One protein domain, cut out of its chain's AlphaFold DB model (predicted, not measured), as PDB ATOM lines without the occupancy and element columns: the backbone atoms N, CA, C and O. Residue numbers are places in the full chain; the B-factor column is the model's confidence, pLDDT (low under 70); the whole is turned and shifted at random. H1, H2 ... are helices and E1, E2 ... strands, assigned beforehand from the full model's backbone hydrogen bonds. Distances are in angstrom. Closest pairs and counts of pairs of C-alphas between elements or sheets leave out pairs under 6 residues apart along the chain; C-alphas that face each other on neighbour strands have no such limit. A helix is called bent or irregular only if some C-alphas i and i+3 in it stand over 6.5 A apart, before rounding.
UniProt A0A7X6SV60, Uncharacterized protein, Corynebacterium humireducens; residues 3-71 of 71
ATOM      1  N   VAL A   3     -59.145 -31.878  74.759       93.25
ATOM      2  CA  VAL A   3     -60.376 -32.374  74.156       93.25
ATOM      3  C   VAL A   3     -60.721 -31.531  72.939       93.25
ATOM      4  O   VAL A   3     -60.647 -30.301  72.983       93.25
ATOM      5  N   ARG A   4     -61.145 -32.195  71.861       94.25
ATOM      6  CA  ARG A   4     -61.777 -31.567  70.699       94.25
ATOM      7  C   ARG A   4     -63.220 -32.029  70.575       94.25
ATOM      8  O   ARG A   4     -63.494 -33.223  70.591       94.25
ATOM      9  N   ILE A   5     -64.142 -31.086  70.425       94.75
ATOM     10  CA  ILE A   5     -65.577 -31.350  70.293       94.75
ATOM     11  C   ILE A   5     -66.034 -30.820  68.944       94.75
ATOM     12  O   ILE A   5     -65.938 -29.620  68.686       94.75
ATOM     13  N   ARG A   6     -66.572 -31.694  68.094       95.00
ATOM     14  CA  ARG A   6     -67.149 -31.299  66.808       95.00
ATOM     15  C   ARG A   6     -68.658 -31.195  66.931       95.00
ATOM     16  O   ARG A   6     -69.321 -32.167  67.293       95.00
ATOM     17  N   ILE A   7     -69.203 -30.036  66.586       94.88
ATOM     18  CA  ILE A   7     -70.643 -29.782  66.632       94.88
ATOM     19  C   ILE A   7     -71.245 -29.681  65.229       94.88
ATOM     20  O   ILE A   7     -70.562 -29.402  64.235       94.88
ATOM     21  N   ARG A   8     -72.553 -29.934  65.138       90.88
ATOM     22  CA  ARG A   8     -73.317 -29.781  63.897       90.88
ATOM     23  C   ARG A   8     -73.165 -28.349  63.371       90.88
ATOM     24  O   ARG A   8     -73.194 -27.392  64.134       90.88
ATOM     25  N   GLY A   9     -72.964 -28.222  62.060       87.81
ATOM     26  CA  GLY A   9     -72.592 -26.955  61.417       87.81
ATOM     27  C   GLY A   9     -71.085 -26.782  61.194       87.81
ATOM     28  O   GLY A   9     -70.674 -25.775  60.633       87.81
ATOM     29  N   GLY A  10     -70.260 -27.764  61.583       88.25
ATOM     30  CA  GLY A  10     -68.832 -27.807  61.239       88.25
ATOM     31  C   GLY A  10     -67.924 -26.977  62.144       88.25
ATOM     32  O   GLY A  10     -66.737 -26.862  61.858       88.25
ATOM     33  N   ARG A  11     -68.457 -26.420  63.235       92.06
ATOM     34  CA  ARG A  11     -67.678 -25.716  64.257       92.06
ATOM     35  C   ARG A  11     -67.020 -26.723  65.205       92.06
ATOM     36  O   ARG A  11     -67.560 -27.801  65.463       92.06
ATOM     37  N   GLU A  12     -65.858 -26.350  65.725       94.12
ATOM     38  CA  GLU A  12     -65.086 -27.148  66.676       94.12
ATOM     39  C   GLU A  12     -64.824 -26.341  67.948       94.12
ATOM     40  O   GLU A  12     -64.642 -25.123  67.893       94.12
ATOM     41  N   LEU A  13     -64.841 -27.023  69.091       94.00
ATOM     42  CA  LEU A  13     -64.490 -26.478  70.400       94.00
ATOM     43  C   LEU A  13     -63.274 -27.230  70.924       94.00
ATOM     44  O   LEU A  13     -63.140 -28.436  70.698       94.00
ATOM     45  N   THR A  14     -62.413 -26.531  71.648       94.69
ATOM     46  CA  THR A  14     -61.198 -27.106  72.223       94.69
ATOM     47  C   THR A  14     -61.049 -26.674  73.668       94.69
ATOM     48  O   THR A  14     -61.280 -25.509  73.972       94.69
ATOM     49  N   GLY A  15     -60.621 -27.579  74.540       92.50
ATOM     50  CA  GLY A  15     -60.357 -27.264  75.944       92.50
ATOM     51  C   GLY A  15     -59.598 -28.383  76.640       92.50
ATOM     52  O   GLY A  15     -59.332 -29.425  76.043       92.50
ATOM     53  N   GLU A  16     -59.227 -28.178  77.899       93.06
ATOM     54  CA  GLU A  16     -58.533 -29.206  78.687       93.06
ATOM     55  C   GLU A  16     -59.453 -30.397  78.980       93.06
ATOM     56  O   GLU A  16     -59.046 -31.555  78.868       93.06
ATOM     57  N   THR A  17     -60.727 -30.119  79.262       93.12
ATOM     58  CA  THR A  17     -61.773 -31.121  79.471       93.12
ATOM     59  C   THR A  17     -63.022 -30.810  78.636       93.12
ATOM     60  O   THR A  17     -63.184 -29.699  78.123       93.12
ATOM     61  N   VAL A  18     -63.932 -31.787  78.498       92.25
ATOM     62  CA  VAL A  18     -65.237 -31.575  77.838       92.25
ATOM     63  C   VAL A  18     -66.026 -30.440  78.520       92.25
ATOM     64  O   VAL A  18     -66.454 -29.531  77.807       92.25
ATOM     65  N   PRO A  19     -66.200 -30.427  79.863       93.81
ATOM     66  CA  PRO A  19     -66.863 -29.318  80.544       93.81
ATOM     67  C   PRO A  19     -66.206 -27.959  80.299       93.81
ATOM     68  O   PRO A  19     -66.930 -26.994  80.081       93.81
ATOM     69  N   ASP A  20     -64.873 -27.871  80.300       94.69
ATOM     70  CA  ASP A  20     -64.183 -26.587  80.111       94.69
ATOM     71  C   ASP A  20     -64.411 -26.029  78.706       94.69
ATOM     72  O   ASP A  20     -64.823 -24.880  78.564       94.69
ATOM     73  N   ALA A  21     -64.244 -26.862  77.671       94.69
ATOM     74  CA  ALA A  21     -64.485 -26.464  76.282       94.69
ATOM     75  C   ALA A  21     -65.931 -25.984  76.051       94.69
ATOM     76  O   ALA A  21     -66.184 -25.072  75.265       94.69
ATOM     77  N   ILE A  22     -66.895 -26.613  76.728       95.62
ATOM     78  CA  ILE A  22     -68.314 -26.264  76.624       95.62
ATOM     79  C   ILE A  22     -68.621 -24.971  77.373       95.62
ATOM     80  O   ILE A  22     -69.317 -24.107  76.838       95.62
ATOM     81  N   ARG A  23     -68.107 -24.826  78.596       95.56
ATOM     82  CA  ARG A  23     -68.382 -23.665  79.446       95.56
ATOM     83  C   ARG A  23     -67.717 -22.395  78.939       95.56
ATOM     84  O   ARG A  23     -68.323 -21.334  79.042       95.56
ATOM     85  N   ASP A  24     -66.528 -22.507  78.355       95.00
ATOM     86  CA  ASP A  24     -65.857 -21.392  77.680       95.00
ATOM     87  C   ASP A  24     -66.689 -20.876  76.491       95.00
ATOM     88  O   ASP A  24     -66.868 -19.674  76.310       95.00
ATOM     89  N   ALA A  25     -67.294 -21.791  75.723       94.38
ATOM     90  CA  ALA A  25     -68.050 -21.444  74.523       94.38
ATOM     91  C   ALA A  25     -69.502 -20.996  74.775       94.38
ATOM     92  O   ALA A  25     -70.009 -20.155  74.030       94.38
ATOM     93  N   TYR A  26     -70.188 -21.581  75.762       93.56
ATOM     94  CA  TYR A  26     -71.638 -21.411  75.973       93.56
ATOM     95  C   TYR A  26     -72.016 -20.892  77.364       93.56
ATOM     96  O   TYR A  26     -73.193 -20.649  77.630       93.56
ATOM     97  N   GLY A  27     -71.036 -20.683  78.242       93.75
ATOM     98  CA  GLY A  27     -71.230 -20.132  79.577       93.75
ATOM     99  C   GLY A  27     -71.164 -21.170  80.704       93.75
ATOM    100  O   GLY A  27     -71.227 -22.379  80.480       93.75
ATOM    101  N   PRO A  28     -71.061 -20.709  81.962       94.25
ATOM    102  CA  PRO A  28     -70.670 -21.541  83.105       94.25
ATOM    103  C   PRO A  28     -71.673 -22.645  83.466       94.25
ATOM    104  O   PRO A  28     -71.296 -23.641  84.081       94.25
ATOM    105  N   THR A  29     -72.943 -22.477  83.099       93.38
ATOM    106  CA  THR A  29     -74.017 -23.446  83.360       93.38
ATOM    107  C   THR A  29     -74.221 -24.434  82.215       93.38
ATOM    108  O   THR A  29     -75.093 -25.293  82.316       93.38
ATOM    109  N   ALA A  30     -73.455 -24.322  81.128       95.19
ATOM    110  CA  ALA A  30     -73.561 -25.241  80.012       95.19
ATOM    111  C   ALA A  30     -73.006 -26.627  80.377       95.19
ATOM    112  O   ALA A  30     -71.976 -26.765  81.046       95.19
ATOM    113  N   GLU A  31     -73.696 -27.660  79.909       95.06
ATOM    114  CA  GLU A  31     -73.404 -29.059  80.185       95.06
ATOM    115  C   GLU A  31     -73.598 -29.930  78.942       95.06
ATOM    116  O   GLU A  31     -74.325 -29.581  78.009       95.06
ATOM    117  N   PHE A  32     -72.915 -31.076  78.926       95.25
ATOM    118  CA  PHE A  32     -73.042 -32.072  77.871       95.25
ATOM    119  C   PHE A  32     -74.002 -33.179  78.286       95.25
ATOM    120  O   PHE A  32     -73.782 -33.854  79.292       95.25
ATOM    121  N   TRP A  33     -75.024 -33.410  77.471       94.62
ATOM    122  CA  TRP A  33     -75.944 -34.529  77.598       94.62
ATOM    123  C   TRP A  33     -75.629 -35.574  76.534       94.62
ATOM    124  O   TRP A  33     -75.907 -35.331  75.355       94.62
ATOM    125  N   PRO A  34     -75.053 -36.729  76.911       93.19
ATOM    126  CA  PRO A  34     -74.751 -37.779  75.955       93.19
ATOM    127  C   PRO A  34     -76.037 -38.332  75.344       93.19
ATOM    128  O   PRO A  34     -77.065 -38.477  76.016       93.19
ATOM    129  N   ASN A  35     -75.970 -38.660  74.060       91.75
ATOM    130  CA  ASN A  35     -77.042 -39.372  73.392       91.75
ATOM    131  C   ASN A  35     -77.191 -40.766  74.018       91.75
ATOM    132  O   ASN A  35     -76.208 -41.419  74.369       91.75
ATOM    133  N   ARG A  36     -78.435 -41.229  74.164       89.44
ATOM    134  CA  ARG A  36     -78.726 -42.567  74.699       89.44
ATOM    135  C   ARG A  36     -78.470 -43.673  73.684       89.44
ATOM    136  O   ARG A  36     -78.302 -44.816  74.093       89.44
ATOM    137  N   ASP A  37     -78.468 -43.343  72.394       87.38
ATOM    138  CA  ASP A  37     -78.103 -44.277  71.334       87.38
ATOM    139  C   ASP A  37     -76.613 -44.127  70.985       87.38
ATOM    140  O   ASP A  37     -76.244 -43.173  70.294       87.38
ATOM    141  N   PRO A  38     -75.742 -45.053  71.430       75.62
ATOM    142  CA  PRO A  38     -74.313 -44.995  71.133       75.62
ATOM    143  C   PRO A  38     -73.992 -45.262  69.655       75.62
ATOM    144  O   PRO A  38     -72.877 -44.982  69.227       75.62
ATOM    145  N   ASN A  39     -74.938 -45.804  68.877       82.44
ATOM    146  CA  ASN A  39     -74.778 -46.022  67.437       82.44
ATOM    147  C   ASN A  39     -75.404 -44.893  66.605       82.44
ATOM    148  O   ASN A  39     -75.362 -44.932  65.373       82.44
ATOM    149  N   GLY A  40     -76.000 -43.899  67.269       80.44
ATOM    150  CA  GLY A  40     -76.573 -42.736  66.619       80.44
ATOM    151  C   GLY A  40     -75.495 -41.862  65.966       80.44
ATOM    152  O   GLY A  40     -74.341 -41.856  66.391       80.44
ATOM    153  N   PRO A  41     -75.856 -41.055  64.955       85.25
ATOM    154  CA  PRO A  41     -74.918 -40.159  64.270       85.25
ATOM    155  C   PRO A  41     -74.448 -38.972  65.135       85.25
ATOM    156  O   PRO A  41     -73.684 -38.126  64.671       85.25
ATOM    157  N   GLU A  42     -74.954 -38.865  66.362       90.81
ATOM    158  CA  GLU A  42     -74.756 -37.751  67.280       90.81
ATOM    159  C   GLU A  42     -74.277 -38.303  68.620       90.81
ATOM    160  O   GLU A  42     -74.921 -39.177  69.200       90.81
ATOM    161  N   ALA A  43     -73.184 -37.743  69.134       91.38
ATOM    162  CA  ALA A  43     -72.662 -38.078  70.452       91.38
ATOM    163  C   ALA A  43     -73.534 -37.510  71.583       91.38
ATOM    164  O   ALA A  43     -73.553 -38.067  72.679       91.38
ATOM    165  N   GLY A  44     -74.253 -36.407  71.347       94.81
ATOM    166  CA  GLY A  44     -75.122 -35.792  72.350       94.81
ATOM    167  C   GLY A  44     -75.484 -34.342  72.055       94.81
ATOM    168  O   GLY A  44     -75.385 -33.870  70.923       94.81
ATOM    169  N   MET A  45     -75.893 -33.620  73.091       95.62
ATOM    170  CA  MET A  45     -76.301 -32.218  73.018       95.62
ATOM    171  C   MET A  45     -75.591 -31.387  74.080       95.62
ATOM    172  O   MET A  45     -75.285 -31.877  75.161       95.62
ATOM    173  N   ILE A  46     -75.354 -30.118  73.772       96.00
ATOM    174  CA  ILE A  46     -74.930 -29.118  74.748       96.00
ATOM    175  C   ILE A  46     -76.163 -28.332  75.151       96.00
ATOM    176  O   ILE A  46     -76.839 -27.757  74.291       96.00
ATOM    177  N   VAL A  47     -76.438 -28.302  76.447       95.62
ATOM    178  CA  VAL A  47     -77.604 -27.625  77.002       95.62
ATOM    179  C   VAL A  47     -77.218 -26.724  78.162       95.62
ATOM    180  O   VAL A  47     -76.136 -26.857  78.722       95.62
ATOM    181  N   SER A  48     -78.090 -25.795  78.532       94.31
ATOM    182  CA  SER A  48     -77.982 -25.076  79.803       94.31
ATOM    183  C   SER A  48     -79.373 -24.849  80.390       94.31
ATOM    184  O   SER A  48     -80.318 -24.649  79.621       94.31
ATOM    185  N   PRO A  49     -79.529 -24.817  81.720       91.31
ATOM    186  CA  PRO A  49     -80.815 -24.514  82.337       91.31
ATOM    187  C   PRO A  49     -81.308 -23.118  81.933       91.31
ATOM    188  O   PRO A  49     -80.514 -22.182  81.783       91.31
ATOM    189  N   VAL A  50     -82.622 -22.977  81.757       87.31
ATOM    190  CA  VAL A  50     -83.274 -21.670  81.596       87.31
ATOM    191  C   VAL A  50     -83.373 -21.001  82.978       87.31
ATOM    192  O   VAL A  50     -83.765 -21.662  83.942       87.31
ATOM    193  N   PRO A  51     -83.011 -19.713  83.128       76.44
ATOM    194  CA  PRO A  51     -83.119 -19.050  84.420       76.44
ATOM    195  C   PRO A  51     -84.577 -18.828  84.878       76.44
ATOM    196  O   PRO A  51     -85.424 -18.362  84.128       76.44
ATOM    197  N   TYR A  52     -84.793 -19.112  86.164       62.84
ATOM    198  CA  TYR A  52     -85.785 -18.590  87.124       62.84
ATOM    199  C   TYR A  52     -87.309 -18.716  86.937       62.84
ATOM    200  O   TYR A  52     -88.000 -18.409  87.904       62.84
ATOM    201  N   GLU A  53     -87.875 -19.231  85.844       61.88
ATOM    202  CA  GLU A  53     -89.354 -19.401  85.785       61.88
ATOM    203  C   GLU A  53     -89.846 -20.770  85.288       61.88
ATOM    204  O   GLU A  53     -90.955 -21.168  85.633       61.88
ATOM    205  N   ASP A  54     -89.002 -21.555  84.613       64.62
ATOM    206  CA  ASP A  54     -89.340 -22.907  84.147       64.62
ATOM    207  C   ASP A  54     -88.355 -23.947  84.700       64.62
ATOM    208  O   ASP A  54     -87.338 -24.293  84.087       64.62
ATOM    209  N   LEU A  55     -88.654 -24.461  85.898       68.88
ATOM    210  CA  LEU A  55     -87.898 -25.561  86.498       68.88
ATOM    211  C   LEU A  55     -88.010 -26.805  85.603       68.88
ATOM    212  O   LEU A  55     -89.046 -27.462  85.558       68.88
ATOM    213  N   GLY A  56     -86.924 -27.131  84.902       77.69
ATOM    214  CA  GLY A  56     -86.841 -28.285  84.001       77.69
ATOM    215  C   GLY A  56     -86.771 -27.941  82.513       77.69
ATOM    216  O   GLY A  56     -86.612 -28.856  81.707       77.69
ATOM    217  N   ALA A  57     -86.831 -26.658  82.139       87.88
ATOM    218  CA  ALA A  57     -86.533 -26.228  80.778       87.88
ATOM    219  C   ALA A  57     -85.026 -26.004  80.576       87.88
ATOM    220  O   ALA A  57     -84.323 -25.470  81.439       87.88
ATOM    221  N   TYR A  58     -84.543 -26.382  79.393       91.50
ATOM    222  CA  TYR A  58     -83.147 -26.243  78.997       91.50
ATOM    223  C   TYR A  58     -83.054 -25.589  77.619       91.50
ATOM    224  O   TYR A  58     -83.771 -25.961  76.692       91.50
ATOM    225  N   ASN A  59     -82.131 -24.641  77.475       91.81
ATOM    226  CA  ASN A  59     -81.709 -24.146  76.173       91.81
ATOM    227  C   ASN A  59     -80.819 -25.199  75.516       91.81
ATOM    228  O   ASN A  59     -79.854 -25.645  76.133       91.81
ATOM    229  N   ILE A  60     -81.114 -25.565  74.270       93.62
ATOM    230  CA  ILE A  60     -80.234 -26.409  73.457       93.62
ATOM    231  C   ILE A  60     -79.322 -25.486  72.656       93.62
ATOM    232  O   ILE A  60     -79.787 -24.743  71.796       93.62
ATOM    233  N   HIS A  61     -78.020 -25.545  72.928       94.31
ATOM    234  CA  HIS A  61     -77.025 -24.704  72.260       94.31
ATOM    235  C   HIS A  61     -76.496 -25.338  70.979       94.31
ATOM    236  O   HIS A  61     -76.344 -24.663  69.962       94.31
ATOM    237  N   ALA A  62     -76.191 -26.637  71.025       94.06
ATOM    238  CA  ALA A  62     -75.604 -27.346  69.896       94.06
ATOM    239  C   ALA A  62     -75.792 -28.864  69.988       94.06
ATOM    240  O   ALA A  62     -75.815 -29.445  71.071       94.06
ATOM    241  N   THR A  63     -75.833 -29.516  68.828       95.44
ATOM    242  CA  THR A  63     -75.697 -30.973  68.709       95.44
ATOM    243  C   THR A  63     -74.224 -31.333  68.547       95.44
ATOM    244  O   THR A  63     -73.557 -30.813  67.650       95.44
ATOM    245  N   VAL A  64     -73.720 -32.240  69.376       95.12
ATOM    246  CA  VAL A  64     -72.358 -32.773  69.296       95.12
ATOM    247  C   VAL A  64     -72.353 -33.999  68.398       95.12
ATOM    248  O   VAL A  64     -73.118 -34.939  68.603       95.12
ATOM    249  N   LEU A  65     -71.470 -33.995  67.406       94.69
ATOM    250  CA  LEU A  65     -71.271 -35.120  66.497       94.69
ATOM    251  C   LEU A  65     -70.192 -36.066  67.021       94.69
ATOM    252  O   LEU A  65     -70.331 -37.276  66.905       94.69
ATOM    253  N   TRP A  66     -69.121 -35.514  67.598       92.50
ATOM    254  CA  TRP A  66     -67.963 -36.288  68.035       92.50
ATOM    255  C   TRP A  66     -67.191 -35.575  69.147       92.50
ATOM    256  O   TRP A  66     -67.132 -34.342  69.168       92.50
ATOM    257  N   ILE A  67     -66.565 -36.357  70.030       92.00
ATOM    258  CA  ILE A  67     -65.630 -35.895  71.060       92.00
ATOM    259  C   ILE A  67     -64.349 -36.718  70.928       92.00
ATOM    260  O   ILE A  67     -64.400 -37.944  70.974       92.00
ATOM    261  N   ASP A  68     -63.215 -36.041  70.769       92.25
ATOM    262  CA  ASP A  68     -61.896 -36.658  70.651       92.25
ATOM    263  C   ASP A  68     -60.990 -36.238  71.810       92.25
ATOM    264  O   ASP A  68     -60.970 -35.068  72.210       92.25
ATOM    265  N   HIS A  69     -60.240 -37.196  72.349       87.38
ATOM    266  CA  HIS A  69     -59.293 -36.985  73.434       87.38
ATOM    267  C   HIS A  69     -57.873 -37.108  72.886       87.38
ATOM    268  O   HIS A  69     -57.353 -38.215  72.733       87.38
ATOM    269  N   HIS A  70     -57.223 -35.974  72.628       73.75
ATOM    270  CA  HIS A  70     -55.826 -35.974  72.217       73.75
ATOM    271  C   HIS A  70     -54.910 -36.049  73.451       73.75
ATOM    272  O   HIS A  70     -55.071 -35.219  74.357       73.75
ATOM    273  N   PRO A  71     -53.972 -37.017  73.507       61.75
ATOM    274  CA  PRO A  71     -52.984 -37.113  74.583       61.75
ATOM    275  C   PRO A  71     -52.116 -35.849  74.683       61.75
ATOM    276  O   PRO A  71     -51.644 -35.370  73.628       61.75
TER     277      PRO A  71
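What this domain is: This is residues 3 to 71 of the 71 residues of an uncharacterized protein of Corynebacterium humireducens (UniProt A0A7X6SV60). A single five-stranded sheet, strongly twisted, curls round one short helix, H1. The long bent strand E5 runs through the middle of the sheet, with the hairpin E1 and E2 beside its later half and E4, then E3, beside its earlier half. The printed part has 69 residues, with one named helix and five named strands in the order E1, E2, H1, E3, E4, E5; the sheet's order is E2, E1, E5, E4, E3, all antiparallel, and the class is mixed, helices and strands. The whole is compact, with a radius of gyration of the C-alphas of 12.2 A, yet elongated in outline, spanning 40 by 26 by 20 A.

How they stand to each other: E5, residues 58 to 70, is an inner strand that bends by 68 degrees at residue 65. Its pairing is staggered: residues 58 to 64 pair with E4, residues 44 to 49, and residues 64 to 69 with E1, residues 3 to 7. E5 and E4 are an antiparallel hairpin at 135 degrees, with N 46 and O 62 within hydrogen-bond range at 2.8 A. E5 and E1 are antiparallel at 133 degrees, with N 4 and O 68 at 2.9 A. E2, residues 12 to 15, is an edge strand and forms a hairpin with E1, antiparallel at 155 degrees, with N 5 and O 13 at 2.8 A. E3, residues 31 to 34, is the other edge strand and forms a hairpin with E4 at 144 degrees, with N 33 and O 45 at 2.8 A. E3, E4 and E5 make a meander, each strand the antiparallel neighbour of the one before. E2 and E3 are apart. H1, residues 18 to 26, is on the sheet; its closest C-alphas to E2 are those of Ala 21 and Gly 15, 4.2 A apart, and to E3 those of Pro 19 and Glu 31, 6.6 A apart. In H1 every O i to N i+4 pair is within hydrogen-bond range.

Where its parts are: E1 begins at C-alpha 3 (-60.376, -32.374, 74.156) and is 13.0 A long; E2 is 10.4 A. H1 begins at C-alpha 18 (-65.237, -31.575, 77.838) and is 12.2 A long. E3 is 9.8 A, E4 16.1 A and E5 29.8 A long, E5 ending at C-alpha 70 (-55.826, -35.974, 72.217).

The domain as a whole: The two C-alphas farthest apart are those of Glu 53 and Pro 71, 42.0 A. The printed part has no cut and no long link. The mean pLDDT of the printed part is 89.5; residues 52 to 55 and residue 71 are under 70.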